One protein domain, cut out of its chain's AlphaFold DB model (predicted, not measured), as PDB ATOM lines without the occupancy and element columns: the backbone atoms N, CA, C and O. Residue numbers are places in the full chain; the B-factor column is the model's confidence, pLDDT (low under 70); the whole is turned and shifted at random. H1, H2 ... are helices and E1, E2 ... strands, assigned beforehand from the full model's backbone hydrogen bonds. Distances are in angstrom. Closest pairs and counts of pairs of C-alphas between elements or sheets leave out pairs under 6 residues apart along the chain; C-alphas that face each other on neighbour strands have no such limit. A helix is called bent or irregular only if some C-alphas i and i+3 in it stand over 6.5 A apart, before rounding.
ATOM      1  N   ASP A  75     179.518 176.895 158.780       66.44
ATOM      2  CA  ASP A  75     180.627 176.047 159.224       66.44
ATOM      3  C   ASP A  75     180.579 175.749 160.740       66.44
ATOM      4  O   ASP A  75     180.903 174.639 161.165       66.44
ATOM      5  N   ASP A  76     180.118 176.702 161.561       73.06
ATOM      6  CA  ASP A  76     180.015 176.538 163.016       73.06
ATOM      7  C   ASP A  76     178.816 175.656 163.401       73.06
ATOM      8  O   ASP A  76     178.910 174.832 164.315       73.06
ATOM      9  N   SER A  77     177.689 175.798 162.690       73.00
ATOM     10  CA  SER A  77     176.520 174.930 162.875       73.00
ATOM     11  C   SER A  77     176.784 173.494 162.423       73.00
ATOM     12  O   SER A  77     176.336 172.560 163.090       73.00
ATOM     13  N   ASP A  78     177.555 173.326 161.348       75.12
ATOM     14  CA  ASP A  78     177.907 172.024 160.785       75.12
ATOM     15  C   ASP A  78     178.868 171.281 161.733       75.12
ATOM     16  O   ASP A  78     178.624 170.136 162.122       75.12
ATOM     17  N   ALA A  79     179.898 171.974 162.237       76.06
ATOM     18  CA  ALA A  79     180.815 171.424 163.237       76.06
ATOM     19  C   ALA A  79     180.107 171.036 164.551       76.06
ATOM     20  O   ALA A  79     180.438 170.020 165.173       76.06
ATOM     21  N   LEU A  80     179.124 171.832 164.982       81.50
ATOM     22  CA  LEU A  80     178.304 171.528 166.150       81.50
ATOM     23  C   LEU A  80     177.464 170.263 165.939       81.50
ATOM     24  O   LEU A  80     177.415 169.398 166.816       81.50
ATOM     25  N   PHE A  81     176.784 170.149 164.801       80.69
ATOM     26  CA  PHE A  81     175.965 168.980 164.512       80.69
ATOM     27  C   PHE A  81     176.805 167.711 164.460       80.69
ATOM     28  O   PHE A  81     176.437 166.722 165.095       80.69
ATOM     29  N   ASP A  82     177.964 167.755 163.805       78.50
ATOM     30  CA  ASP A  82     178.900 166.633 163.771       78.50
ATOM     31  C   ASP A  82     179.354 166.235 165.179       78.50
ATOM     32  O   ASP A  82     179.391 165.047 165.515       78.50
ATOM     33  N   ALA A  83     179.619 167.210 166.055       79.00
ATOM     34  CA  ALA A  83     179.946 166.946 167.453       79.00
ATOM     35  C   ALA A  83     178.782 166.279 168.214       79.00
ATOM     36  O   ALA A  83     179.012 165.371 169.020       79.00
ATOM     37  N   LEU A  84     177.534 166.682 167.957       78.62
ATOM     38  CA  LEU A  84     176.342 166.088 168.575       78.62
ATOM     39  C   LEU A  84     176.047 164.679 168.035       78.62
ATOM     40  O   LEU A  84     175.669 163.789 168.804       78.62
ATOM     41  N   VAL A  85     176.264 164.441 166.741       80.75
ATOM     42  CA  VAL A  85     176.156 163.114 166.117       80.75
ATOM     43  C   VAL A  85     177.238 162.178 166.653       80.75
ATOM     44  O   VAL A  85     176.932 161.048 167.034       80.75
ATOM     45  N   ALA A  86     178.485 162.643 166.770       74.88
ATOM     46  CA  ALA A  86     179.597 161.856 167.309       74.88
ATOM     47  C   ALA A  86     179.354 161.408 168.761       74.88
ATOM     48  O   ALA A  86     179.761 160.318 169.161       74.88
ATOM     49  N   GLN A  87     178.641 162.219 169.543       75.75
ATOM     50  CA  GLN A  87     178.229 161.887 170.910       75.75
ATOM     51  C   GLN A  87     176.949 161.033 170.970       75.75
ATOM     52  O   GLN A  87     176.474 160.675 172.052       75.75
ATOM     53  N   GLY A  88     176.375 160.691 169.813       74.81
ATOM     54  CA  GLY A  88     175.136 159.930 169.688       74.81
ATOM     55  C   GLY A  88     173.916 160.668 170.233       74.81
ATOM     56  O   GLY A  88     172.933 160.012 170.593       74.81
ATOM     57  N   ALA A  89     174.007 161.996 170.359       79.38
ATOM     58  CA  ALA A  89     172.942 162.881 170.813       79.38
ATOM     59  C   ALA A  89     171.918 163.142 169.701       79.38
ATOM     60  O   ALA A  89     170.736 163.321 169.985       79.38
ATOM     61  N   ILE A  90     172.369 163.092 168.446       80.94
ATOM     62  CA  ILE A  90     171.538 163.069 167.244       80.94
ATOM     63  C   ILE A  90     171.791 161.741 166.529       80.94
ATOM     64  O   ILE A  90     172.933 161.318 166.360       80.94
ATOM     65  N   THR A  91     170.721 161.057 166.133       79.75
ATOM     66  CA  THR A  91     170.780 159.776 165.423       79.75
ATOM     67  C   THR A  91     169.823 159.771 164.232       79.75
ATOM     68  O   THR A  91     168.720 160.310 164.308       79.75
ATOM     69  N   GLY A  92     170.243 159.136 163.133       65.50
ATOM     70  CA  GLY A  92     169.489 159.095 161.875       65.50
ATOM     71  C   GLY A  92     169.677 160.339 160.990       65.50
ATOM     72  O   GLY A  92     170.149 161.373 161.448       65.50
ATOM     73  N   GLY A  93     169.347 160.214 159.696       57.91
ATOM     74  CA  GLY A  93     169.354 161.334 158.738       57.91
ATOM     75  C   GLY A  93     170.722 161.813 158.223       57.91
ATOM     76  O   GLY A  93     170.829 162.971 157.847       57.91
ATOM     77  N   VAL A  94     171.754 160.961 158.182       47.44
ATOM     78  CA  VAL A  94     173.149 161.356 157.858       47.44
ATOM     79  C   VAL A  94     173.441 161.488 156.350       47.44
ATOM     80  O   VAL A  94     174.551 161.227 155.907       47.44
ATOM     81  N   GLU A  95     172.471 161.879 155.528       43.88
ATOM     82  CA  GLU A  95     172.784 162.290 154.154       43.88
ATOM     83  C   GLU A  95     172.351 163.741 153.966       43.88
ATOM     84  O   GLU A  95     171.189 164.076 154.203       43.88
ATOM     85  N   ALA A 157     164.276 159.180 156.016       60.03
ATOM     86  CA  ALA A 157     165.186 159.973 156.847       60.03
ATOM     87  C   ALA A 157     164.513 160.519 158.119       60.03
ATOM     88  O   ALA A 157     163.881 161.574 158.107       60.03
ATOM     89  N   SER A 158     164.613 159.756 159.210       69.44
ATOM     90  CA  SER A 158     164.082 160.129 160.512       69.44
ATOM     91  C   SER A 158     165.229 160.550 161.409       69.44
ATOM     92  O   SER A 158     166.226 159.831 161.495       69.44
ATOM     93  N   ILE A 159     165.075 161.681 162.081       81.38
ATOM     94  CA  ILE A 159     166.082 162.252 162.974       81.38
ATOM     95  C   ILE A 159     165.558 162.105 164.385       81.38
ATOM     96  O   ILE A 159     164.452 162.551 164.671       81.38
ATOM     97  N   THR A 160     166.334 161.479 165.256       83.50
ATOM     98  CA  THR A 160     166.001 161.332 166.672       83.50
ATOM     99  C   THR A 160     167.065 162.008 167.504       83.50
ATOM    100  O   THR A 160     168.261 161.805 167.288       83.50
ATOM    101  N   VAL A 161     166.614 162.818 168.448       85.44
ATOM    102  CA  VAL A 161     167.447 163.702 169.245       85.44
ATOM    103  C   VAL A 161     167.187 163.412 170.723       85.44
ATOM    104  O   VAL A 161     166.033 163.379 171.145       85.44
ATOM    105  N   ASP A 162     168.251 163.172 171.493       86.56
ATOM    106  CA  ASP A 162     168.211 162.769 172.907       86.56
ATOM    107  C   ASP A 162     168.664 163.924 173.811       86.56
ATOM    108  O   ASP A 162     169.823 164.356 173.788       86.56
ATOM    109  N   ALA A 163     167.753 164.403 174.659       85.69
ATOM    110  CA  ALA A 163     167.992 165.567 175.500       85.69
ATOM    111  C   ALA A 163     169.046 165.320 176.588       85.69
ATOM    112  O   ALA A 163     169.742 166.249 176.999       85.69
ATOM    113  N   THR A 164     169.188 164.083 177.074       85.00
ATOM    114  CA  THR A 164     170.186 163.747 178.102       85.00
ATOM    115  C   THR A 164     171.584 163.866 177.522       85.00
ATOM    116  O   THR A 164     172.467 164.466 178.139       85.00
ATOM    117  N   LYS A 165     171.771 163.337 176.312       84.56
ATOM    118  CA  LYS A 165     173.054 163.392 175.616       84.56
ATOM    119  C   LYS A 165     173.389 164.799 175.145       84.56
ATOM    120  O   LYS A 165     174.530 165.196 175.314       84.56
ATOM    121  N   ILE A 166     172.419 165.580 174.662       85.50
ATOM    122  CA  ILE A 166     172.649 166.996 174.324       85.50
ATOM    123  C   ILE A 166     173.112 167.779 175.545       85.50
ATOM    124  O   ILE A 166     174.123 168.470 175.496       85.50
ATOM    125  N   ARG A 167     172.393 167.667 176.666       84.25
ATOM    126  CA  ARG A 167     172.753 168.403 177.882       84.25
ATOM    127  C   ARG A 167     174.117 167.972 178.412       84.25
ATOM    128  O   ARG A 167     174.847 168.812 178.917       84.25
ATOM    129  N   ALA A 168     174.470 166.692 178.287       83.50
ATOM    130  CA  ALA A 168     175.807 166.210 178.622       83.50
ATOM    131  C   ALA A 168     176.876 166.765 177.663       83.50
ATOM    132  O   ALA A 168     177.912 167.226 178.127       83.50
ATOM    133  N   ALA A 169     176.595 166.774 176.357       81.19
ATOM    134  CA  ALA A 169     177.484 167.258 175.304       81.19
ATOM    135  C   ALA A 169     177.791 168.752 175.404       81.19
ATOM    136  O   ALA A 169     178.886 169.193 175.065       81.19
ATOM    137  N   LEU A 170     176.805 169.525 175.855       83.81
ATOM    138  CA  LEU A 170     176.855 170.982 175.885       83.81
ATOM    139  C   LEU A 170     177.163 171.554 177.267       83.81
ATOM    140  O   LEU A 170     177.350 172.761 177.370       83.81
ATOM    141  N   ARG A 171     177.223 170.720 178.315       81.38
ATOM    142  CA  ARG A 171     177.308 171.151 179.721       81.38
ATOM    143  C   ARG A 171     178.405 172.183 179.985       81.38
ATOM    144  O   ARG A 171     178.170 173.109 180.750       81.38
ATOM    145  N   ASP A 172     179.554 172.005 179.342       81.00
ATOM    146  CA  ASP A 172     180.758 172.813 179.552       81.00
ATOM    147  C   ASP A 172     181.177 173.576 178.275       81.00
ATOM    148  O   ASP A 172     182.324 173.999 178.149       81.00
ATOM    149  N   ASN A 173     180.272 173.719 177.295       80.62
ATOM    150  CA  ASN A 173     180.554 174.397 176.028       80.62
ATOM    151  C   ASN A 173     179.561 175.535 175.759       80.62
ATOM    152  O   ASN A 173     178.593 175.383 175.010       80.62
ATOM    153  N   ASP A 174     179.836 176.690 176.365       81.25
ATOM    154  CA  ASP A 174     179.005 177.895 176.250       81.25
ATOM    155  C   ASP A 174     178.900 178.410 174.804       81.25
ATOM    156  O   ASP A 174     177.860 178.933 174.410       81.25
ATOM    157  N   GLY A 175     179.938 178.209 173.983       79.81
ATOM    158  CA  GLY A 175     179.929 178.597 172.568       79.81
ATOM    159  C   GLY A 175     178.912 177.798 171.754       79.81
ATOM    160  O   GLY A 175     178.114 178.366 171.014       79.81
ATOM    161  N   PHE A 176     178.868 176.480 171.949       81.88
ATOM    162  CA  PHE A 176     177.871 175.623 171.304       81.88
ATOM    163  C   PHE A 176     176.448 175.892 171.800       81.88
ATOM    164  O   PHE A 176     175.499 175.815 171.019       81.88
ATOM    165  N   GLN A 177     176.284 176.249 173.076       84.75
ATOM    166  CA  GLN A 177     174.985 176.685 173.591       84.75
ATOM    167  C   GLN A 177     174.522 177.996 172.936       84.75
ATOM    168  O   GLN A 177     173.355 178.096 172.557       84.75
ATOM    169  N   ALA A 178     175.425 178.968 172.763       80.81
ATOM    170  CA  ALA A 178     175.130 180.232 172.092       80.81
ATOM    171  C   ALA A 178     174.723 180.016 170.626       80.81
ATOM    172  O   ALA A 178     173.672 180.500 170.213       80.81
ATOM    173  N   ILE A 179     175.463 179.182 169.881       82.06
ATOM    174  CA  ILE A 179     175.137 178.837 168.487       82.06
ATOM    175  C   ILE A 179     173.722 178.252 168.373       82.06
ATOM    176  O   ILE A 179     172.958 178.660 167.499       82.06
ATOM    177  N   LEU A 180     173.332 177.330 169.263       85.00
ATOM    178  CA  LEU A 180     171.973 176.772 169.256       85.00
ATOM    179  C   LEU A 180     170.901 177.809 169.590       85.00
ATOM    180  O   LEU A 180     169.806 177.769 169.024       85.00
ATOM    181  N   TYR A 181     171.192 178.707 170.528       83.50
ATOM    182  CA  TYR A 181     170.268 179.765 170.909       83.50
ATOM    183  C   TYR A 181     170.029 180.737 169.745       83.50
ATOM    184  O   TYR A 181     168.874 181.008 169.405       83.50
ATOM    185  N   ASP A 182     171.101 181.187 169.093       81.25
ATOM    186  CA  ASP A 182     171.049 182.128 167.971       81.25
ATOM    187  C   ASP A 182     170.435 181.493 166.720       81.25
ATOM    188  O   ASP A 182     169.625 182.120 166.027       81.25
ATOM    189  N   PHE A 183     170.732 180.216 166.466       83.25
ATOM    190  CA  PHE A 183     170.083 179.440 165.412       83.25
ATOM    191  C   PHE A 183     168.565 179.362 165.629       83.25
ATOM    192  O   PHE A 183     167.788 179.719 164.741       83.25
ATOM    193  N   ASN A 184     168.124 178.966 166.828       82.25
ATOM    194  CA  ASN A 184     166.702 178.890 167.158       82.25
ATOM    195  C   ASN A 184     166.009 180.251 167.063       82.25
ATOM    196  O   ASN A 184     164.893 180.339 166.548       82.25
ATOM    197  N   ALA A 185     166.660 181.313 167.544       79.44
ATOM    198  CA  ALA A 185     166.149 182.672 167.414       79.44
ATOM    199  C   ALA A 185     165.998 183.069 165.937       79.44
ATOM    200  O   ALA A 185     164.970 183.623 165.559       79.44
ATOM    201  N   SER A 186     166.957 182.705 165.085       76.00
ATOM    202  CA  SER A 186     166.923 183.015 163.653       76.00
ATOM    203  C   SER A 186     165.806 182.286 162.901       76.00
ATOM    204  O   SER A 186     165.153 182.860 162.023       76.00
ATOM    205  N   VAL A 187     165.558 181.016 163.239       74.50
ATOM    206  CA  VAL A 187     164.439 180.243 162.675       74.50
ATOM    207  C   VAL A 187     163.103 180.848 163.107       74.50
ATOM    208  O   VAL A 187     162.208 181.027 162.275       74.50
ATOM    209  N   ARG A 188     162.991 181.224 164.383       72.19
ATOM    210  CA  ARG A 188     161.791 181.836 164.961       72.19
ATOM    211  C   ARG A 188     161.468 183.193 164.352       72.19
ATOM    212  O   ARG A 188     160.331 183.447 163.965       72.19
ATOM    213  N   ASP A 189     162.464 184.066 164.281       71.62
ATOM    214  CA  ASP A 189     162.292 185.450 163.843       71.62
ATOM    215  C   ASP A 189     162.173 185.534 162.304       71.62
ATOM    216  O   ASP A 189     162.000 186.610 161.733       71.62
ATOM    217  N   GLY A 190     162.242 184.385 161.614       67.31
ATOM    218  CA  GLY A 190     162.110 184.270 160.163       67.31
ATOM    219  C   GLY A 190     163.300 184.850 159.396       67.31
ATOM    220  O   GLY A 190     163.229 185.013 158.176       67.31
ATOM    221  N   THR A 191     164.392 185.169 160.092       71.50
ATOM    222  CA  THR A 191     165.633 185.672 159.495       71.50
ATOM    223  C   THR A 191     166.447 184.550 158.855       71.50
ATOM    224  O   THR A 191     167.244 184.820 157.956       71.50
ATOM    225  N   TYR A 192     166.200 183.292 159.235       68.62
ATOM    226  CA  TYR A 192     166.755 182.122 158.561       68.62
ATOM    227  C   TYR A 192     166.088 181.916 157.191       68.62
ATOM    228  O   TYR A 192     164.956 181.440 157.092       68.62
ATOM    229  N   LYS A 193     166.789 182.290 156.112       60.66
ATOM    230  CA  LYS A 193     166.257 182.319 154.728       60.66
ATOM    231  C   LYS A 193     166.507 181.047 153.904       60.66
ATOM    232  O   LYS A 193     166.110 180.999 152.740       60.66
ATOM    233  N   LYS A 194     167.188 180.044 154.463       65.81
ATOM    234  CA  LYS A 194     167.528 178.787 153.780       65.81
ATOM    235  C   LYS A 194     166.485 177.710 154.080       65.81
ATOM    236  O   LYS A 194     166.083 177.543 155.222       65.81
ATOM    237  N   ALA A 195     166.079 176.942 153.068       63.75
ATOM    238  CA  ALA A 195     165.228 175.773 153.288       63.75
ATOM    239  C   ALA A 195     165.842 174.863 154.363       63.75
ATOM    240  O   ALA A 195     166.987 174.442 154.205       63.75
ATOM    241  N   LEU A 196     165.086 174.582 155.433       69.94
ATOM    242  CA  LEU A 196     165.570 173.740 156.522       69.94
ATOM    243  C   LEU A 196     165.892 172.346 155.988       69.94
ATOM    244  O   LEU A 196     165.023 171.636 155.475       69.94
ATOM    245  N   SER A 197     167.156 171.974 156.120       73.38
ATOM    246  CA  SER A 197     167.643 170.624 155.884       73.38
ATOM    247  C   SER A 197     167.363 169.722 157.091       73.38
ATOM    248  O   SER A 197     166.987 170.180 158.171       73.38
ATOM    249  N   SER A 198     167.578 168.416 156.929       69.75
ATOM    250  CA  SER A 198     167.569 167.470 158.050       69.75
ATOM    251  C   SER A 198     168.507 167.910 159.178       69.75
ATOM    252  O   SER A 198     168.126 167.905 160.345       69.75
ATOM    253  N   HIS A 199     169.698 168.371 158.815       76.25
ATOM    254  CA  HIS A 199     170.677 168.929 159.735       76.25
ATOM    255  C   HIS A 199     170.097 170.078 160.582       76.25
ATOM    256  O   HIS A 199     170.097 170.018 161.815       76.25
ATOM    257  N   ASP A 200     169.482 171.059 159.918       79.06
ATOM    258  CA  ASP A 200     168.866 172.230 160.552       79.06
ATOM    259  C   ASP A 200     167.730 171.842 161.513       79.06
ATOM    260  O   ASP A 200     167.574 172.427 162.584       79.06
ATOM    261  N   VAL A 201     166.947 170.816 161.164       78.44
ATOM    262  CA  VAL A 201     165.885 170.280 162.032       78.44
ATOM    263  C   VAL A 201     166.467 169.617 163.285       78.44
ATOM    264  O   VAL A 201     165.912 169.770 164.373       78.44
ATOM    265  N   GLY A 202     167.598 168.915 163.163       80.94
ATOM    266  CA  GLY A 202     168.306 168.337 164.307       80.94
ATOM    267  C   GLY A 202     168.842 169.403 165.266       80.94
ATOM    268  O   GLY A 202     168.664 169.277 166.480       80.94
ATOM    269  N   LEU A 203     169.419 170.486 164.735       84.31
ATOM    270  CA  LEU A 203     169.871 171.630 165.536       84.31
ATOM    271  C   LEU A 203     168.703 172.363 166.208       84.31
ATOM    272  O   LEU A 203     168.775 172.664 167.400       84.31
ATOM    273  N   LEU A 204     167.590 172.558 165.492       84.81
ATOM    274  CA  LEU A 204     166.370 173.158 166.043       84.81
ATOM    275  C   LEU A 204     165.839 172.360 167.243       84.81
ATOM    276  O   LEU A 204     165.473 172.915 168.290       84.81
ATOM    277  N   ALA A 205     165.812 171.034 167.100       84.50
ATOM    278  CA  ALA A 205     165.424 170.110 168.158       84.50
ATOM    279  C   ALA A 205     166.366 170.222 169.364       84.50
ATOM    280  O   ALA A 205     165.901 170.354 170.500       84.50
ATOM    281  N   ALA A 206     167.678 170.226 169.110       85.38
ATOM    282  CA  ALA A 206     168.700 170.310 170.141       85.38
ATOM    283  C   ALA A 206     168.605 171.613 170.945       85.38
ATOM    284  O   ALA A 206     168.571 171.577 172.178       85.38
ATOM    285  N   GLY A 207     168.461 172.755 170.269       84.00
ATOM    286  CA  GLY A 207     168.284 174.043 170.936       84.00
ATOM    287  C   GLY A 207     166.986 174.107 171.749       84.00
ATOM    288  O   GLY A 207     166.957 174.649 172.855       84.00
ATOM    289  N   THR A 208     165.908 173.485 171.257       83.69
ATOM    290  CA  THR A 208     164.622 173.437 171.977       83.69
ATOM    291  C   THR A 208     164.722 172.598 173.258       83.69
ATOM    292  O   THR A 208     164.150 172.960 174.286       83.69
ATOM    293  N   MET A 209     165.478 171.498 173.231       86.31
ATOM    294  CA  MET A 209     165.737 170.658 174.408       86.31
ATOM    295  C   MET A 209     166.650 171.310 175.439       86.31
ATOM    296  O   MET A 209     166.505 171.046 176.639       86.31
ATOM    297  N   LEU A 210     167.591 172.139 174.982       85.06
ATOM    298  CA  LEU A 210     168.460 172.910 175.861       85.06
ATOM    299  C   LEU A 210     167.641 173.933 176.660       85.06
ATOM    300  O   LEU A 210     167.798 174.031 177.874       85.06
ATOM    301  N   GLY A 211     166.694 174.614 176.004       79.06
ATOM    302  CA  GLY A 211     165.790 175.578 176.642       79.06
ATOM    303  C   GLY A 211     164.657 174.969 177.481       79.06
ATOM    304  O   GLY A 211     163.957 175.704 178.181       79.06
ATOM    305  N   ASN A 212     164.436 173.649 177.425       80.88
ATOM    306  CA  ASN A 212     163.324 172.987 178.109       80.88
ATOM    307  C   ASN A 212     163.760 171.680 178.805       80.88
ATOM    308  O   ASN A 212     163.906 170.647 178.144       80.88
ATOM    309  N   PRO A 213     163.915 171.673 180.147       82.06
ATOM    310  CA  PRO A 213     164.428 170.517 180.891       82.06
ATOM    311  C   PRO A 213     163.468 169.319 180.911       82.06
ATOM    312  O   PRO A 213     163.881 168.198 181.207       82.06
ATOM    313  N   ASN A 214     162.196 169.541 180.587       83.12
ATOM    314  CA  ASN A 214     161.163 168.514 180.645       83.12
ATOM    315  C   ASN A 214     161.038 167.715 179.342       83.12
ATOM    316  O   ASN A 214     160.279 166.754 179.302       83.12
ATOM    317  N   ILE A 215     161.748 168.089 178.277       85.81
ATOM    318  CA  ILE A 215     161.798 167.289 177.050       85.81
ATOM    319  C   ILE A 215     162.853 166.191 177.222       85.81
ATOM    320  O   ILE A 215     163.966 166.474 177.676       85.81
ATOM    321  N   ASP A 216     162.494 164.962 176.858       85.12
ATOM    322  CA  ASP A 216     163.381 163.795 176.882       85.12
ATOM    323  C   ASP A 216     163.919 163.441 175.505       85.12
ATOM    324  O   ASP A 216     165.124 163.288 175.324       85.12
ATOM    325  N   GLU A 217     163.019 163.336 174.537       87.69
ATOM    326  CA  GLU A 217     163.338 162.897 173.189       87.69
ATOM    327  C   GLU A 217     162.458 163.652 172.197       87.69
ATOM    328  O   GLU A 217     161.295 163.954 172.480       87.69
ATOM    329  N   ILE A 218     163.019 163.970 171.037       85.50
ATOM    330  CA  ILE A 218     162.270 164.472 169.893       85.50
ATOM    331  C   ILE A 218     162.658 163.615 168.702       85.50
ATOM    332  O   ILE A 218     163.844 163.452 168.416       85.50
ATOM    333  N   SER A 219     161.660 163.111 167.986       83.62
ATOM    334  CA  SER A 219     161.871 162.440 166.713       83.62
ATOM    335  C   SER A 219     161.115 163.147 165.594       83.62
ATOM    336  O   SER A 219     159.942 163.501 165.710       83.62
ATOM    337  N   PHE A 220     161.802 163.367 164.482       78.38
ATOM    338  CA  PHE A 220     161.246 163.912 163.254       78.38
ATOM    339  C   PHE A 220     161.204 162.816 162.203       78.38
ATOM    340  O   PHE A 220     162.214 162.182 161.915       78.38
ATOM    341  N   GLY A 221     160.035 162.612 161.610       72.06
ATOM    342  CA  GLY A 221     159.856 161.867 160.371       72.06
ATOM    343  C   GLY A 221     159.427 162.793 159.231       72.06
ATOM    344  O   GLY A 221     159.139 163.972 159.435       72.06
ATOM    345  N   ALA A 222     159.314 162.231 158.027       66.81
ATOM    346  CA  ALA A 222     159.009 162.983 156.803       66.81
ATOM    347  C   ALA A 222     157.674 163.757 156.831       66.81
ATOM    348  O   ALA A 222     157.508 164.742 156.118       66.81
ATOM    349  N   SER A 223     156.700 163.303 157.624       67.69
ATOM    350  CA  SER A 223     155.359 163.902 157.689       67.69
ATOM    351  C   SER A 223     154.799 164.029 159.102       67.69
ATOM    352  O   SER A 223     153.647 164.418 159.267       67.69
ATOM    353  N   LYS A 224     155.569 163.632 160.114       76.00
ATOM    354  CA  LYS A 224     155.151 163.614 161.516       76.00
ATOM    355  C   LYS A 224     156.342 163.923 162.405       76.00
ATOM    356  O   LYS A 224     157.471 163.623 162.031       76.00
ATOM    357  N   PHE A 225     156.088 164.461 163.583       80.69
ATOM    358  CA  PHE A 225     157.099 164.579 164.625       80.69
ATOM    359  C   PHE A 225     156.519 164.121 165.957       80.69
ATOM    360  O   PHE A 225     155.314 164.229 166.189       80.69
ATOM    361  N   GLU A 226     157.365 163.571 166.812       85.62
ATOM    362  CA  GLU A 226     157.005 163.100 168.139       85.62
ATOM    363  C   GLU A 226     157.889 163.777 169.181       85.62
ATOM    364  O   GLU A 226     159.090 163.950 168.987       85.62
ATOM    365  N   ILE A 227     157.267 164.182 170.284       85.06
ATOM    366  CA  ILE A 227     157.924 164.795 171.431       85.06
ATOM    367  C   ILE A 227     157.611 163.932 172.649       85.06
ATOM    368  O   ILE A 227     156.444 163.742 173.003       85.06
ATOM    369  N   VAL A 228     158.654 163.434 173.307       86.56
ATOM    370  CA  VAL A 228     158.558 162.754 174.598       86.56
ATOM    371  C   VAL A 228     158.781 163.787 175.692       86.56
ATOM    372  O   VAL A 228     159.860 164.369 175.819       86.56
ATOM    373  N   TYR A 229     157.736 164.034 176.474       82.69
ATOM    374  CA  TYR A 229     157.700 165.076 177.490       82.69
ATOM    375  C   TYR A 229     157.527 164.475 178.889       82.69
ATOM    376  O   TYR A 229     156.691 163.598 179.097       82.69
ATOM    377  N   ARG A 230     158.266 164.972 179.881       82.81
ATOM    378  CA  ARG A 230     158.105 164.607 181.292       82.81
ATOM    379  C   ARG A 230     156.985 165.420 181.920       82.81
ATOM    380  O   ARG A 230     157.108 166.625 182.110       82.81
ATOM    381  N   SER A 231     155.901 164.748 182.277       75.44
ATOM    382  CA  SER A 231     154.813 165.330 183.060       75.44
ATOM    383  C   SER A 231     154.925 164.893 184.518       75.44
ATOM    384  O   SER A 231     155.274 163.746 184.802       75.44
ATOM    385  N   GLU A 232     154.630 165.787 185.455       76.19
ATOM    386  CA  GLU A 232     154.570 165.429 186.869       76.19
ATOM    387  C   GLU A 232     153.256 164.732 187.226       76.19
ATOM    388  O   GLU A 232     152.166 165.100 186.786       76.19
ATOM    389  N   GLY A 233     153.361 163.723 188.079       73.88
ATOM    390  CA  GLY A 233     152.231 163.054 188.693       73.88
ATOM    391  C   GLY A 233     152.562 162.618 190.112       73.88
ATOM    392  O   GLY A 233     153.633 162.900 190.645       73.88
ATOM    393  N   TYR A 234     151.631 161.895 190.725       73.62
ATOM    394  CA  TYR A 234     151.791 161.407 192.091       73.62
ATOM    395  C   TYR A 234     151.646 159.895 192.122       73.62
ATOM    396  O   TYR A 234     150.563 159.356 191.879       73.62
ATOM    397  N   LEU A 235     152.724 159.204 192.483       74.94
ATOM    398  CA  LEU A 235     152.673 157.786 192.794       74.94
ATOM    399  C   LEU A 235     151.865 157.601 194.084       74.94
ATOM    400  O   LEU A 235     152.147 158.222 195.113       74.94
ATOM    401  N   PHE A 236     150.814 156.785 193.999       73.38
ATOM    402  CA  PHE A 236     149.856 156.537 195.083       73.38
ATOM    403  C   PHE A 236     149.292 157.810 195.739       73.38
ATOM    404  O   PHE A 236     148.972 157.792 196.920       73.38
ATOM    405  N   ALA A 237     149.169 158.911 194.987       71.44
ATOM    406  CA  ALA A 237     148.713 160.219 195.474       71.44
ATOM    407  C   ALA A 237     149.604 160.908 196.535       71.44
ATOM    408  O   ALA A 237     149.209 161.957 197.037       71.44
ATOM    409  N   LEU A 238     150.790 160.372 196.857       75.81
ATOM    410  CA  LEU A 238     151.682 160.939 197.884       75.81
ATOM    411  C   LEU A 238     153.083 161.284 197.375       75.81
ATOM    412  O   LEU A 238     153.655 162.272 197.822       75.81
ATOM    413  N   ILE A 239     153.653 160.488 196.468       79.31
ATOM    414  CA  ILE A 239     155.056 160.650 196.065       79.31
ATOM    415  C   ILE A 239     155.105 161.347 194.700       79.31
ATOM    416  O   ILE A 239     154.699 160.725 193.714       79.31
ATOM    417  N   PRO A 240     155.588 162.598 194.606       76.31
ATOM    418  CA  PRO A 240     155.726 163.274 193.324       76.31
ATOM    419  C   PRO A 240     156.748 162.536 192.451       76.31
ATOM    420  O   PRO A 240     157.838 162.169 192.903       76.31
ATOM    421  N   ARG A 241     156.380 162.269 191.198       79.81
ATOM    422  CA  ARG A 241     157.241 161.591 190.226       79.81
ATOM    423  C   ARG A 241     156.977 162.110 188.820       79.81
ATOM    424  O   ARG A 241     155.838 162.399 188.467       79.81
ATOM    425  N   SER A 242     158.032 162.188 188.016       78.06
ATOM    426  CA  SER A 242     157.940 162.471 186.589       78.06
ATOM    427  C   SER A 242     157.608 161.207 185.799       78.06
ATOM    428  O   SER A 242     158.114 160.117 186.081       78.06
ATOM    429  N   PHE A 243     156.755 161.364 184.795       79.12
ATOM    430  CA  PHE A 243     156.319 160.302 183.904       79.12
ATOM    431  C   PHE A 243     156.428 160.764 182.447       79.12
ATOM    432  O   PHE A 243     156.050 161.899 182.146       79.12
ATOM    433  N   PRO A 244     156.915 159.905 181.537       81.38
ATOM    434  CA  PRO A 244     156.998 160.233 180.124       81.38
ATOM    435  C   PRO A 244     155.602 160.249 179.494       81.38
ATOM    436  O   PRO A 244     154.771 159.376 179.753       81.38
ATOM    437  N   VAL A 245     155.356 161.242 178.652       81.31
ATOM    438  CA  VAL A 245     154.156 161.411 177.837       81.31
ATOM    439  C   VAL A 245     154.601 161.570 176.395       81.31
ATOM    440  O   VAL A 245     155.374 162.469 176.078       81.31
ATOM    441  N   HIS A 246     154.089 160.706 175.526       84.31
ATOM    442  CA  HIS A 246     154.402 160.734 174.105       84.31
ATOM    443  C   HIS A 246     153.359 161.575 173.381       84.31
ATOM    444  O   HIS A 246     152.158 161.301 173.482       84.31
ATOM    445  N   VAL A 247     153.806 162.591 172.654       82.56
ATOM    446  CA  VAL A 247     152.945 163.456 171.848       82.56
ATOM    447  C   VAL A 247     153.397 163.336 170.402       82.56
ATOM    448  O   VAL A 247     154.433 163.880 170.035       82.56
ATOM    449  N   ALA A 248     152.627 162.622 169.585       83.06
ATOM    450  CA  ALA A 248     152.867 162.489 168.153       83.06
ATOM    451  C   ALA A 248     151.937 163.429 167.376       83.06
ATOM    452  O   ALA A 248     150.717 163.409 167.562       83.06
ATOM    453  N   ILE A 249     152.518 164.248 166.502       80.25
ATOM    454  CA  ILE A 249     151.813 165.232 165.687       80.25
ATOM    455  C   ILE A 249     151.987 164.866 164.214       80.25
ATOM    456  O   ILE A 249     153.105 164.737 163.711       80.25
ATOM    457  N   ASN A 250     150.867 164.728 163.513       79.31
ATOM    458  CA  ASN A 250     150.797 164.537 162.071       79.31
ATOM    459  C   ASN A 250     149.999 165.693 161.442       79.31
ATOM    460  O   ASN A 250     148.772 165.607 161.336       79.31
ATOM    461  N   PRO A 251     150.660 166.777 161.000       67.25
ATOM    462  CA  PRO A 251     149.971 167.934 160.428       67.25
ATOM    463  C   PRO A 251     149.203 167.614 159.138       67.25
ATOM    464  O   PRO A 251     148.299 168.354 158.765       67.25
ATOM    465  N   ARG A 252     149.531 166.504 158.463       66.38
ATOM    466  CA  ARG A 252     148.910 166.102 157.193       66.38
ATOM    467  C   ARG A 252     147.659 165.241 157.368       66.38
ATOM    468  O   ARG A 252     147.002 164.919 156.380       66.38
ATOM    469  N   ALA A 253     147.322 164.841 158.593       68.56
ATOM    470  CA  ALA A 253     146.127 164.046 158.826       68.56
ATOM    471  C   ALA A 253     144.861 164.889 158.598       68.56
ATOM    472  O   ALA A 253     144.713 165.995 159.117       68.56
ATOM    473  N   THR A 254     143.909 164.363 157.832       65.19
ATOM    474  CA  THR A 254     142.650 165.065 157.532       65.19
ATOM    475  C   THR A 254     141.758 165.178 158.767       65.19
ATOM    476  O   THR A 254     141.156 166.228 158.993       65.19
ATOM    477  N   LEU A 255     141.729 164.138 159.603       67.75
ATOM    478  CA  LEU A 255     140.924 164.062 160.819       67.75
ATOM    479  C   LEU A 255     141.677 164.614 162.036       67.75
ATOM    480  O   LEU A 255     142.807 164.220 162.301       67.75
ATOM    481  N   ALA A 256     141.016 165.457 162.836       66.25
ATOM    482  CA  ALA A 256     141.603 166.060 164.041       66.25
ATOM    483  C   ALA A 256     142.135 165.026 165.054       66.25
ATOM    484  O   ALA A 256     143.137 165.269 165.719       66.25
ATOM    485  N   GLN A 257     141.490 163.859 165.140       66.12
ATOM    486  CA  GLN A 257     141.897 162.762 166.025       66.12
ATOM    487  C   GLN A 257     143.196 162.064 165.589       66.12
ATOM    488  O   GLN A 257     143.906 161.528 166.431       66.12
ATOM    489  N   ASP A 258     143.521 162.109 164.295       70.44
ATOM    490  CA  ASP A 258     144.732 161.499 163.733       70.44
ATOM    491  C   ASP A 258     145.871 162.524 163.602       70.44
ATOM    492  O   ASP A 258     147.022 162.155 163.363       70.44
ATOM    493  N   ARG A 259     145.562 163.820 163.774       74.38
ATOM    494  CA  ARG A 259     146.551 164.907 163.792       74.38
ATOM    495  C   ARG A 259     147.376 164.923 165.063       74.38
ATOM    496  O   ARG A 259     148.544 165.292 165.008       74.38
ATOM    497  N   VAL A 260     146.776 164.568 166.197       77.25
ATOM    498  CA  VAL A 260     147.433 164.621 167.505       77.25
ATOM    499  C   VAL A 260     147.128 163.344 168.269       77.25
ATOM    500  O   VAL A 260     146.010 163.137 168.739       77.25
ATOM    501  N   ILE A 261     148.144 162.503 168.427       78.44
ATOM    502  CA  ILE A 261     148.058 161.259 169.186       78.44
ATOM    503  C   ILE A 261     148.879 161.440 170.457       78.44
ATOM    504  O   ILE A 261     150.100 161.576 170.414       78.44
ATOM    505  N   ILE A 262     148.199 161.446 171.603       80.06
ATOM    506  CA  ILE A 262     148.846 161.501 172.916       80.06
ATOM    507  C   ILE A 262     148.804 160.103 173.520       80.06
ATOM    508  O   ILE A 262     147.736 159.618 173.902       80.06
ATOM    509  N   THR A 263     149.969 159.476 173.642       80.50
ATOM    510  CA  THR A 263     150.102 158.157 174.257       80.50
ATOM    511  C   THR A 263     150.580 158.318 175.692       80.50
ATOM    512  O   THR A 263     151.679 158.804 175.968       80.50
ATOM    513  N   LEU A 264     149.718 157.910 176.623       79.19
ATOM    514  CA  LEU A 264     150.038 157.851 178.042       79.19
ATOM    515  C   LEU A 264     150.580 156.466 178.408       79.19
ATOM    516  O   LEU A 264     150.111 155.463 177.864       79.19
ATOM    517  N   PRO A 265     151.491 156.381 179.386       74.12
ATOM    518  CA  PRO A 265     151.945 155.102 179.901       74.12
ATOM    519  C   PRO A 265     150.796 154.332 180.572       74.12
ATOM    520  O   PRO A 265     149.818 154.913 181.056       74.12
ATOM    521  N   TRP A 266     150.933 153.002 180.660       74.31
ATOM    522  CA  TRP A 266     149.916 152.107 181.240       74.31
ATOM    523  C   TRP A 266     149.504 152.501 182.671       74.31
ATOM    524  O   TRP A 266     148.364 152.292 183.085       74.31
ATOM    525  N   TYR A 267     150.407 153.154 183.404       72.94
ATOM    526  CA  TYR A 267     150.203 153.689 184.748       72.94
ATOM    527  C   TYR A 267     149.595 155.111 184.779       72.94
ATOM    528  O   TYR A 267     149.789 155.863 185.734       72.94
ATOM    529  N   ARG A 268     148.785 155.482 183.774       70.00
ATOM    530  CA  ARG A 268     148.101 156.793 183.653       70.00
ATOM    531  C   ARG A 268     147.303 157.252 184.880       70.00
ATOM    532  O   ARG A 268     147.010 158.435 185.021       70.00
ATOM    533  N   PHE A 269     146.923 156.338 185.769       68.94
ATOM    534  CA  PHE A 269     146.179 156.654 186.988       68.94
ATOM    535  C   PHE A 269     146.946 157.604 187.921       68.94
ATOM    536  O   PHE A 269     146.313 158.377 188.635       68.94
ATOM    537  N   PHE A 270     148.282 157.622 187.850       70.38
ATOM    538  CA  PHE A 270     149.126 158.552 188.609       70.38
ATOM    539  C   PHE A 270     149.158 159.982 188.032       70.38
ATOM    540  O   PHE A 270     149.582 160.907 188.722       70.38
ATOM    541  N   LEU A 271     148.653 160.183 186.805       67.31
ATOM    542  CA  LEU A 271     148.601 161.473 186.095       67.31
ATOM    543  C   LEU A 271     147.227 162.171 186.191       67.31
ATOM    544  O   LEU A 271     147.071 163.330 185.807       67.31
ATOM    545  N   ARG A 272     146.201 161.473 186.702       57.97
ATOM    546  CA  ARG A 272     144.779 161.805 186.477       57.97
ATOM    547  C   ARG A 272     144.309 163.147 187.054       57.97
ATOM    548  O   ARG A 272     143.242 163.609 186.667       57.97
ATOM    549  N   LYS A 273     145.050 163.767 187.977       57.19
ATOM    550  CA  LYS A 273     144.649 165.046 188.592       57.19
ATOM    551  C   LYS A 273     145.166 166.282 187.837       57.19
ATOM    552  O   LYS A 273     144.617 167.357 188.043       57.19
ATOM    553  N   PHE A 274     146.156 166.129 186.951       54.91
ATOM    554  CA  PHE A 274     146.846 167.252 186.293       54.91
ATOM    555  C   PHE A 274     146.879 167.161 184.759       54.91
ATOM    556  O   PHE A 274     147.247 168.129 184.100       54.91
ATOM    557  N   PHE A 275     146.456 166.036 184.170       63.41
ATOM    558  CA  PHE A 275     146.563 165.803 182.730       63.41
ATOM    559  C   PHE A 275     145.205 165.466 182.092       63.41
ATOM    560  O   PHE A 275     144.660 164.381 182.300       63.41
ATOM    561  N   SER A 276     144.670 166.380 181.275       69.81
ATOM    562  CA  SER A 276     143.537 166.105 180.377       69.81
ATOM    563  C   SER A 276     144.048 165.957 178.945       69.81
ATOM    564  O   SER A 276     144.386 166.947 178.295       69.81
ATOM    565  N   THR A 277     144.088 164.716 178.445       71.25
ATOM    566  CA  THR A 277     144.503 164.396 177.066       71.25
ATOM    567  C   THR A 277     143.656 165.133 176.034       71.25
ATOM    568  O   THR A 277     144.191 165.638 175.058       71.25
ATOM    569  N   ALA A 278     142.343 165.235 176.262       70.06
ATOM    570  CA  ALA A 278     141.415 165.880 175.339       70.06
ATOM    571  C   ALA A 278     141.649 167.396 175.242       70.06
ATOM    572  O   ALA A 278     141.628 167.948 174.146       70.06
ATOM    573  N   SER A 279     141.919 168.059 176.374       74.06
ATOM    574  CA  SER A 279     142.259 169.488 176.379       74.06
ATOM    575  C   SER A 279     143.581 169.739 175.657       74.06
ATOM    576  O   SER A 279     143.644 170.643 174.829       74.06
ATOM    577  N   LEU A 280     144.603 168.912 175.912       73.06
ATOM    578  CA  LEU A 280     145.900 169.053 175.253       73.06
ATOM    579  C   LEU A 280     145.808 168.780 173.745       73.06
ATOM    580  O   LEU A 280     146.333 169.554 172.952       73.06
ATOM    581  N   ALA A 281     145.103 167.721 173.340       75.25
ATOM    582  CA  ALA A 281     144.884 167.414 171.929       75.25
ATOM    583  C   ALA A 281     144.131 168.542 171.214       75.25
ATOM    584  O   ALA A 281     144.484 168.895 170.094       75.25
ATOM    585  N   SER A 282     143.126 169.134 171.869       77.19
ATOM    586  CA  SER A 282     142.373 170.260 171.314       77.19
ATOM    587  C   SER A 282     143.250 171.498 171.125       77.19
ATOM    588  O   SER A 282     143.208 172.098 170.058       77.19
ATOM    589  N   GLU A 283     144.057 171.862 172.123       77.94
ATOM    590  CA  GLU A 283     144.950 173.028 172.067       77.94
ATOM    591  C   GLU A 283     146.033 172.865 170.988       77.94
ATOM    592  O   GLU A 283     146.255 173.761 170.171       77.94
ATOM    593  N   ILE A 284     146.645 171.681 170.898       77.38
ATOM    594  CA  ILE A 284     147.607 171.376 169.831       77.38
ATOM    595  C   ILE A 284     146.910 171.397 168.466       77.38
ATOM    596  O   ILE A 284     147.429 171.992 167.527       77.38
ATOM    597  N   ASN A 285     145.712 170.821 168.337       76.94
ATOM    598  CA  ASN A 285     144.975 170.843 167.075       76.94
ATOM    599  C   ASN A 285     144.603 172.272 166.642       76.94
ATOM    600  O   ASN A 285     144.653 172.568 165.452       76.94
ATOM    601  N   THR A 286     144.281 173.175 167.577       79.50
ATOM    602  CA  THR A 286     144.060 174.591 167.241       79.50
ATOM    603  C   THR A 286     145.324 175.266 166.715       79.50
ATOM    604  O   THR A 286     145.231 176.023 165.753       79.50
ATOM    605  N   LEU A 287     146.500 174.941 167.264       76.50
ATOM    606  CA  LEU A 287     147.783 175.445 166.759       76.50
ATOM    607  C   LEU A 287     148.089 174.904 165.359       76.50
ATOM    608  O   LEU A 287     148.442 175.678 164.477       76.50
ATOM    609  N   VAL A 288     147.871 173.605 165.127       74.06
ATOM    610  CA  VAL A 288     148.043 172.973 163.805       74.06
ATOM    611  C   VAL A 288     147.139 173.627 162.755       74.06
ATOM    612  O   VAL A 288     147.575 173.878 161.637       74.06
ATOM    613  N   VAL A 289     145.877 173.909 163.096       73.75
ATOM    614  CA  VAL A 289     144.929 174.561 162.176       73.75
ATOM    615  C   VAL A 289     145.314 176.016 161.913       73.75
ATOM    616  O   VAL A 289     145.262 176.439 160.761       73.75
ATOM    617  N   ALA A 290     145.705 176.769 162.945       73.06
ATOM    618  CA  ALA A 290     146.126 178.159 162.797       73.06
ATOM    619  C   ALA A 290     147.381 178.283 161.917       73.06
ATOM    620  O   ALA A 290     147.421 179.130 161.026       73.06
ATOM    621  N   ASP A 291     148.360 177.397 162.111       69.38
ATOM    622  CA  ASP A 291     149.587 177.357 161.310       69.38
ATOM    623  C   ASP A 291     149.297 176.976 159.847       69.38
ATOM    624  O   ASP A 291     149.738 177.659 158.921       69.38
ATOM    625  N   ALA A 292     148.438 175.971 159.624       65.81
ATOM    626  CA  ALA A 292     148.005 175.578 158.283       65.81
ATOM    627  C   ALA A 292     147.256 176.697 157.532       65.81
ATOM    628  O   ALA A 292     147.373 176.798 156.312       65.81
ATOM    629  N   GLN A 293     146.488 177.537 158.238       60.47
ATOM    630  CA  GLN A 293     145.747 178.658 157.644       60.47
ATOM    631  C   GLN A 293     146.627 179.880 157.362       60.47
ATOM    632  O   GLN A 293     146.400 180.583 156.379       60.47
ATOM    633  N   ALA A 294     147.617 180.154 158.214       60.16
ATOM    634  CA  ALA A 294     148.483 181.320 158.071       60.16
ATOM    635  C   ALA A 294     149.552 181.145 156.975       60.16
ATOM    636  O   ALA A 294     150.002 182.134 156.396       60.16
ATOM    637  N   HIS A 295     149.941 179.900 156.670       59.44
ATOM    638  CA  HIS A 295     151.168 179.610 155.921       59.44
ATOM    639  C   HIS A 295     151.001 178.577 154.794       59.44
ATOM    640  O   HIS A 295     151.935 177.851 154.469       59.44
ATOM    641  N   GLU A 296     149.844 178.562 154.122       53.81
ATOM    642  CA  GLU A 296     149.526 177.644 153.005       53.81
ATOM    643  C   GLU A 296     150.573 177.639 151.863       53.81
ATOM    644  O   GLU A 296     150.666 176.678 151.102       53.81
ATOM    645  N   LYS A 297     151.386 178.699 151.746       52.62
ATOM    646  CA  LYS A 297     152.416 178.866 150.703       52.62
ATOM    647  C   LYS A 297     153.844 178.553 151.154       52.62
ATOM    648  O   LYS A 297     154.750 178.614 150.321       52.62
ATOM    649  N   ASP A 298     154.062 178.257 152.431       58.00
ATOM    650  CA  ASP A 298     155.406 178.020 152.952       58.00
ATOM    651  C   ASP A 298     155.889 176.604 152.608       58.00
ATOM    652  O   ASP A 298     155.118 175.649 152.497       58.00
ATOM    653  N   ILE A 299     157.203 176.457 152.430       57.78
ATOM    654  CA  ILE A 299     157.832 175.151 152.212       57.78
ATOM    655  C   ILE A 299     157.536 174.275 153.438       57.78
ATOM    656  O   ILE A 299     157.752 174.701 154.573       57.78
ATOM    657  N   ALA A 300     157.090 173.036 153.221       61.91
ATOM    658  CA  ALA A 300     156.612 172.153 154.290       61.91
ATOM    659  C   ALA A 300     157.613 171.938 155.450       61.91
ATOM    660  O   ALA A 300     157.180 171.719 156.579       61.91
ATOM    661  N   ALA A 301     158.923 172.062 155.199       60.12
ATOM    662  CA  ALA A 301     159.973 172.037 156.224       60.12
ATOM    663  C   ALA A 301     159.831 173.180 157.244       60.12
ATOM    664  O   ALA A 301     159.867 172.962 158.454       60.12
ATOM    665  N   TYR A 302     159.627 174.402 156.746       63.88
ATOM    666  CA  TYR A 302     159.446 175.595 157.569       63.88
ATOM    667  C   TYR A 302     158.132 175.543 158.342       63.88
ATOM    668  O   TYR A 302     158.117 175.877 159.524       63.88
ATOM    669  N   ALA A 303     157.056 175.074 157.703       65.62
ATOM    670  CA  ALA A 303     155.775 174.866 158.372       65.62
ATOM    671  C   ALA A 303     155.913 173.848 159.519       65.62
ATOM    672  O   ALA A 303     155.512 174.115 160.647       65.62
ATOM    673  N   GLN A 304     156.583 172.712 159.287       68.38
ATOM    674  CA  GLN A 304     156.799 171.702 160.328       68.38
ATOM    675  C   GLN A 304     157.681 172.211 161.481       68.38
ATOM    676  O   GLN A 304     157.392 171.901 162.635       68.38
ATOM    677  N   ALA A 305     158.723 172.997 161.199       69.19
ATOM    678  CA  ALA A 305     159.602 173.583 162.212       69.19
ATOM    679  C   ALA A 305     158.905 174.642 163.080       69.19
ATOM    680  O   ALA A 305     159.021 174.608 164.306       69.19
ATOM    681  N   ARG A 306     158.125 175.541 162.467       71.56
ATOM    682  CA  ARG A 306     157.321 176.535 163.197       71.56
ATOM    683  C   ARG A 306     156.222 175.876 164.014       71.56
ATOM    684  O   ARG A 306     156.041 176.206 165.187       71.56
ATOM    685  N   LEU A 307     155.537 174.893 163.431       75.69
ATOM    686  CA  LEU A 307     154.551 174.101 164.146       75.69
ATOM    687  C   LEU A 307     155.188 173.403 165.348       75.69
ATOM    688  O   LEU A 307     154.657 173.492 166.452       75.69
ATOM    689  N   PHE A 308     156.346 172.771 165.163       81.00
ATOM    690  CA  PHE A 308     157.107 172.166 166.249       81.00
ATOM    691  C   PHE A 308     157.437 173.179 167.358       81.00
ATOM    692  O   PHE A 308     157.195 172.877 168.527       81.00
ATOM    693  N   GLU A 309     157.901 174.388 167.028       79.12
ATOM    694  CA  GLU A 309     158.186 175.428 168.026       79.12
ATOM    695  C   GLU A 309     156.916 175.898 168.762       79.12
ATOM    696  O   GLU A 309     156.904 176.064 169.985       79.12
ATOM    697  N   SER A 310     155.807 176.080 168.042       78.00
ATOM    698  CA  SER A 310     154.536 176.484 168.652       78.00
ATOM    699  C   SER A 310     154.016 175.424 169.632       78.00
ATOM    700  O   SER A 310     153.584 175.752 170.745       78.00
ATOM    701  N   VAL A 311     154.135 174.144 169.262       80.31
ATOM    702  CA  VAL A 311     153.744 173.000 170.085       80.31
ATOM    703  C   VAL A 311     154.681 172.850 171.277       80.31
ATOM    704  O   VAL A 311     154.204 172.684 172.398       80.31
ATOM    705  N   SER A 312     155.998 172.971 171.089       80.00
ATOM    706  CA  SER A 312     156.969 172.866 172.182       80.00
ATOM    707  C   SER A 312     156.759 173.961 173.236       80.00
ATOM    708  O   SER A 312     156.783 173.669 174.435       80.00
ATOM    709  N   ARG A 313     156.418 175.190 172.823       78.06
ATOM    710  CA  ARG A 313     156.025 176.289 173.724       78.06
ATOM    711  C   ARG A 313     154.686 176.055 174.411       78.06
ATOM    712  O   ARG A 313     154.522 176.437 175.567       78.06
ATOM    713  N   ALA A 314     153.697 175.489 173.721       77.00
ATOM    714  CA  ALA A 314     152.418 175.138 174.340       77.00
ATOM    715  C   ALA A 314     152.613 174.066 175.424       77.00
ATOM    716  O   ALA A 314     152.137 174.227 176.548       77.00
ATOM    717  N   LEU A 315     153.418 173.039 175.131       75.56
ATOM    718  CA  LEU A 315     153.831 172.023 176.100       75.56
ATOM    719  C   LEU A 315     154.607 172.648 177.267       75.56
ATOM    720  O   LEU A 315     154.307 172.360 178.422       75.56
ATOM    721  N   GLN A 316     155.542 173.563 177.000       77.81
ATOM    722  CA  GLN A 316     156.267 174.281 178.050       77.81
ATOM    723  C   GLN A 316     155.346 175.153 178.914       77.81
ATOM    724  O   GLN A 316     155.521 175.199 180.122       77.81
ATOM    725  N   ARG A 317     154.338 175.824 178.354       74.00
ATOM    726  CA  ARG A 317     153.377 176.603 179.155       74.00
ATOM    727  C   ARG A 317     152.477 175.711 180.010       74.00
ATOM    728  O   ARG A 317     152.170 176.062 181.143       74.00
ATOM    729  N   LYS A 318     152.076 174.550 179.486       70.25
ATOM    730  CA  LYS A 318     151.238 173.569 180.195       70.25
ATOM    731  C   LYS A 318     151.980 172.825 181.300       70.25
ATOM    732  O   LYS A 318     151.377 172.520 182.325       70.25
ATOM    733  N   PHE A 319     153.251 172.501 181.080       67.31
ATOM    734  CA  PHE A 319     153.996 171.565 181.924       67.31
ATOM    735  C   PHE A 319     155.323 172.118 182.471       67.31
ATOM    736  O   PHE A 319     155.922 171.511 183.351       67.31
ATOM    737  N   GLY A 320     155.793 173.264 181.981       56.06
ATOM    738  CA  GLY A 320     157.058 173.904 182.364       56.06
ATOM    739  C   GLY A 320     157.003 174.742 183.641       56.06
ATOM    740  O   GLY A 320     158.042 175.202 184.102       56.06
ATOM    741  N   THR A 321     155.836 174.902 184.269       48.66
ATOM    742  CA  THR A 321     155.681 175.676 185.516       48.66
ATOM    743  C   THR A 321     156.288 174.990 186.752       48.66
ATOM    744  O   THR A 321     156.189 175.526 187.850       48.66
TER     745      THR A 321
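AT A GLANCE: This is residues 75 to 95 and 157 to 321 of the 329 residues of an uncharacterized protein of Candidatus Kaiserbacteria bacterium RIFCSPLOWO2_12_FULL_53_8 (UniProt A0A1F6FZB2). One antiparallel sheet of five strands has three helices, H4, H8 and H7, laid in a row over one face and along its strands, while the other face is bare. H1, H2 and H3 pack on H4 at the E1 end of the sheet, and the long hairpin of E3 and E4 runs on past E2 and E5, with short H6 beside its far part. The printed part has 186 residues with eight named helices and five named strands, in the order H1 E1 H2 H3 H4 E2 E3 E4 H5 E5 H6 H7 H8; the class is mixed, and the sheet's order is E1 E2 E3 E4 E5. The whole is compact, with a radius of gyration of the C-alphas of 16.6 A and spans of 50 by 41 by 26 A.

HOW THE PARTS SIT: Begin at H1, residues 75 to 86, which is not on the sheet. Past the cut find E1, residues 159 to 162, an edge strand, then H2, residues 163 to 170, which only grazes the sheet with residues 163 to 165. H3, residues 174 to 188, only just touches H1, with 3 pairs of C-alphas within 8 A, the closest being Leu 80 and Phe 176 at 6.6 A. H4, residues 198 to 210, is the hub and touches four helices. Its closest C-alphas to H3 are Gly 207 and Leu 180, 4.9 A apart. H1 touches H4 with residues 77 to 81 alone, closest at the C-alphas of Phe 81 and Leu 203, 6.7 A, about perpendicular at 76 degrees. H2 touches H4 at residues 206 to 210 alone, with the C-alphas of Ala 163 and Met 209 closest at 5.7 A. H4 lies over E1 and E2, residues 215 to 220, at a height over the sheet of 8.6 A. N 159 and O 220 of these antiparallel strands are 2.9 A apart, within hydrogen-bond range. E2, E3, residues 225 to 235, and E4, residues 239 to 249, form a meander, each strand the antiparallel neighbour of the one before; look at N 219 and O 226, 2.9 A, and N 231 and O 243, 2.9 A. H5, residues 256 to 259, is only just not on the sheet, with 4 pairs of C-alphas within 10 A. Edge strand E5, residues 260 to 263, is antiparallel to E4, with N 248 and O 261 at 2.9 A. H6, residues 268 to 271, is over none of the strands; its Leu 271 and Gly 233 of E3 have the closest C-alphas, 4.7 A. H7, residues 277 to 294, lies over E5 at a height of 7.7 A. H8, residues 300 to 321, lies over E3 at 9.6 A. H7 and H8 form a helical hairpin, with the C-alphas of Ile 284 and Val 311 closest at 6.4 A. H8 touches H4 with residues 305 to 312 alone, closest at the C-alphas of Ala 305 and Val 201, 7.1 A, at a shallow tilt of 11 degrees, the same way. H4, H7 and H8 on the same face make two layers, helices over a sheet. Every O i to N i+4 pair is within hydrogen-bond range in H1, H2, H3, H4 and H7, and 17 of 18 are in H8; H5 and H6 are too short for such a pair.

IN THESE COORDINATES: Find C-alpha 75 at (180.627, 176.047, 159.224), where H1 begins its 16.4 A. H3 is 21.0 A long and H4 18.6 A. From C-alpha 225 at (157.099, 164.579, 164.625) E3 runs 29.3 A, with a bend of 53 degrees at residue 232; E4 is 30.9 A long. H7 is 25.8 A long. H8 runs 31.4 A to C-alpha 321 at (155.681, 175.676, 185.516), with a kink of 26 degrees near residue 315; it is irregular, C-alphas 318 and 321 being 7.2 A apart.

THE WHOLE: The two C-alphas farthest apart, Asp 75 and Phe 236, are 51.1 A apart. Residues 96 to 156 are not printed, and C-alphas 95 and 157 are 8.4 A apart across the cut. Of the links that are printed whole, none is long. The model's mean pLDDT is 74.8 over the printed part; 48 residues are under 70, among them residues 92 to 95, 251 to 257 and 291 to 305.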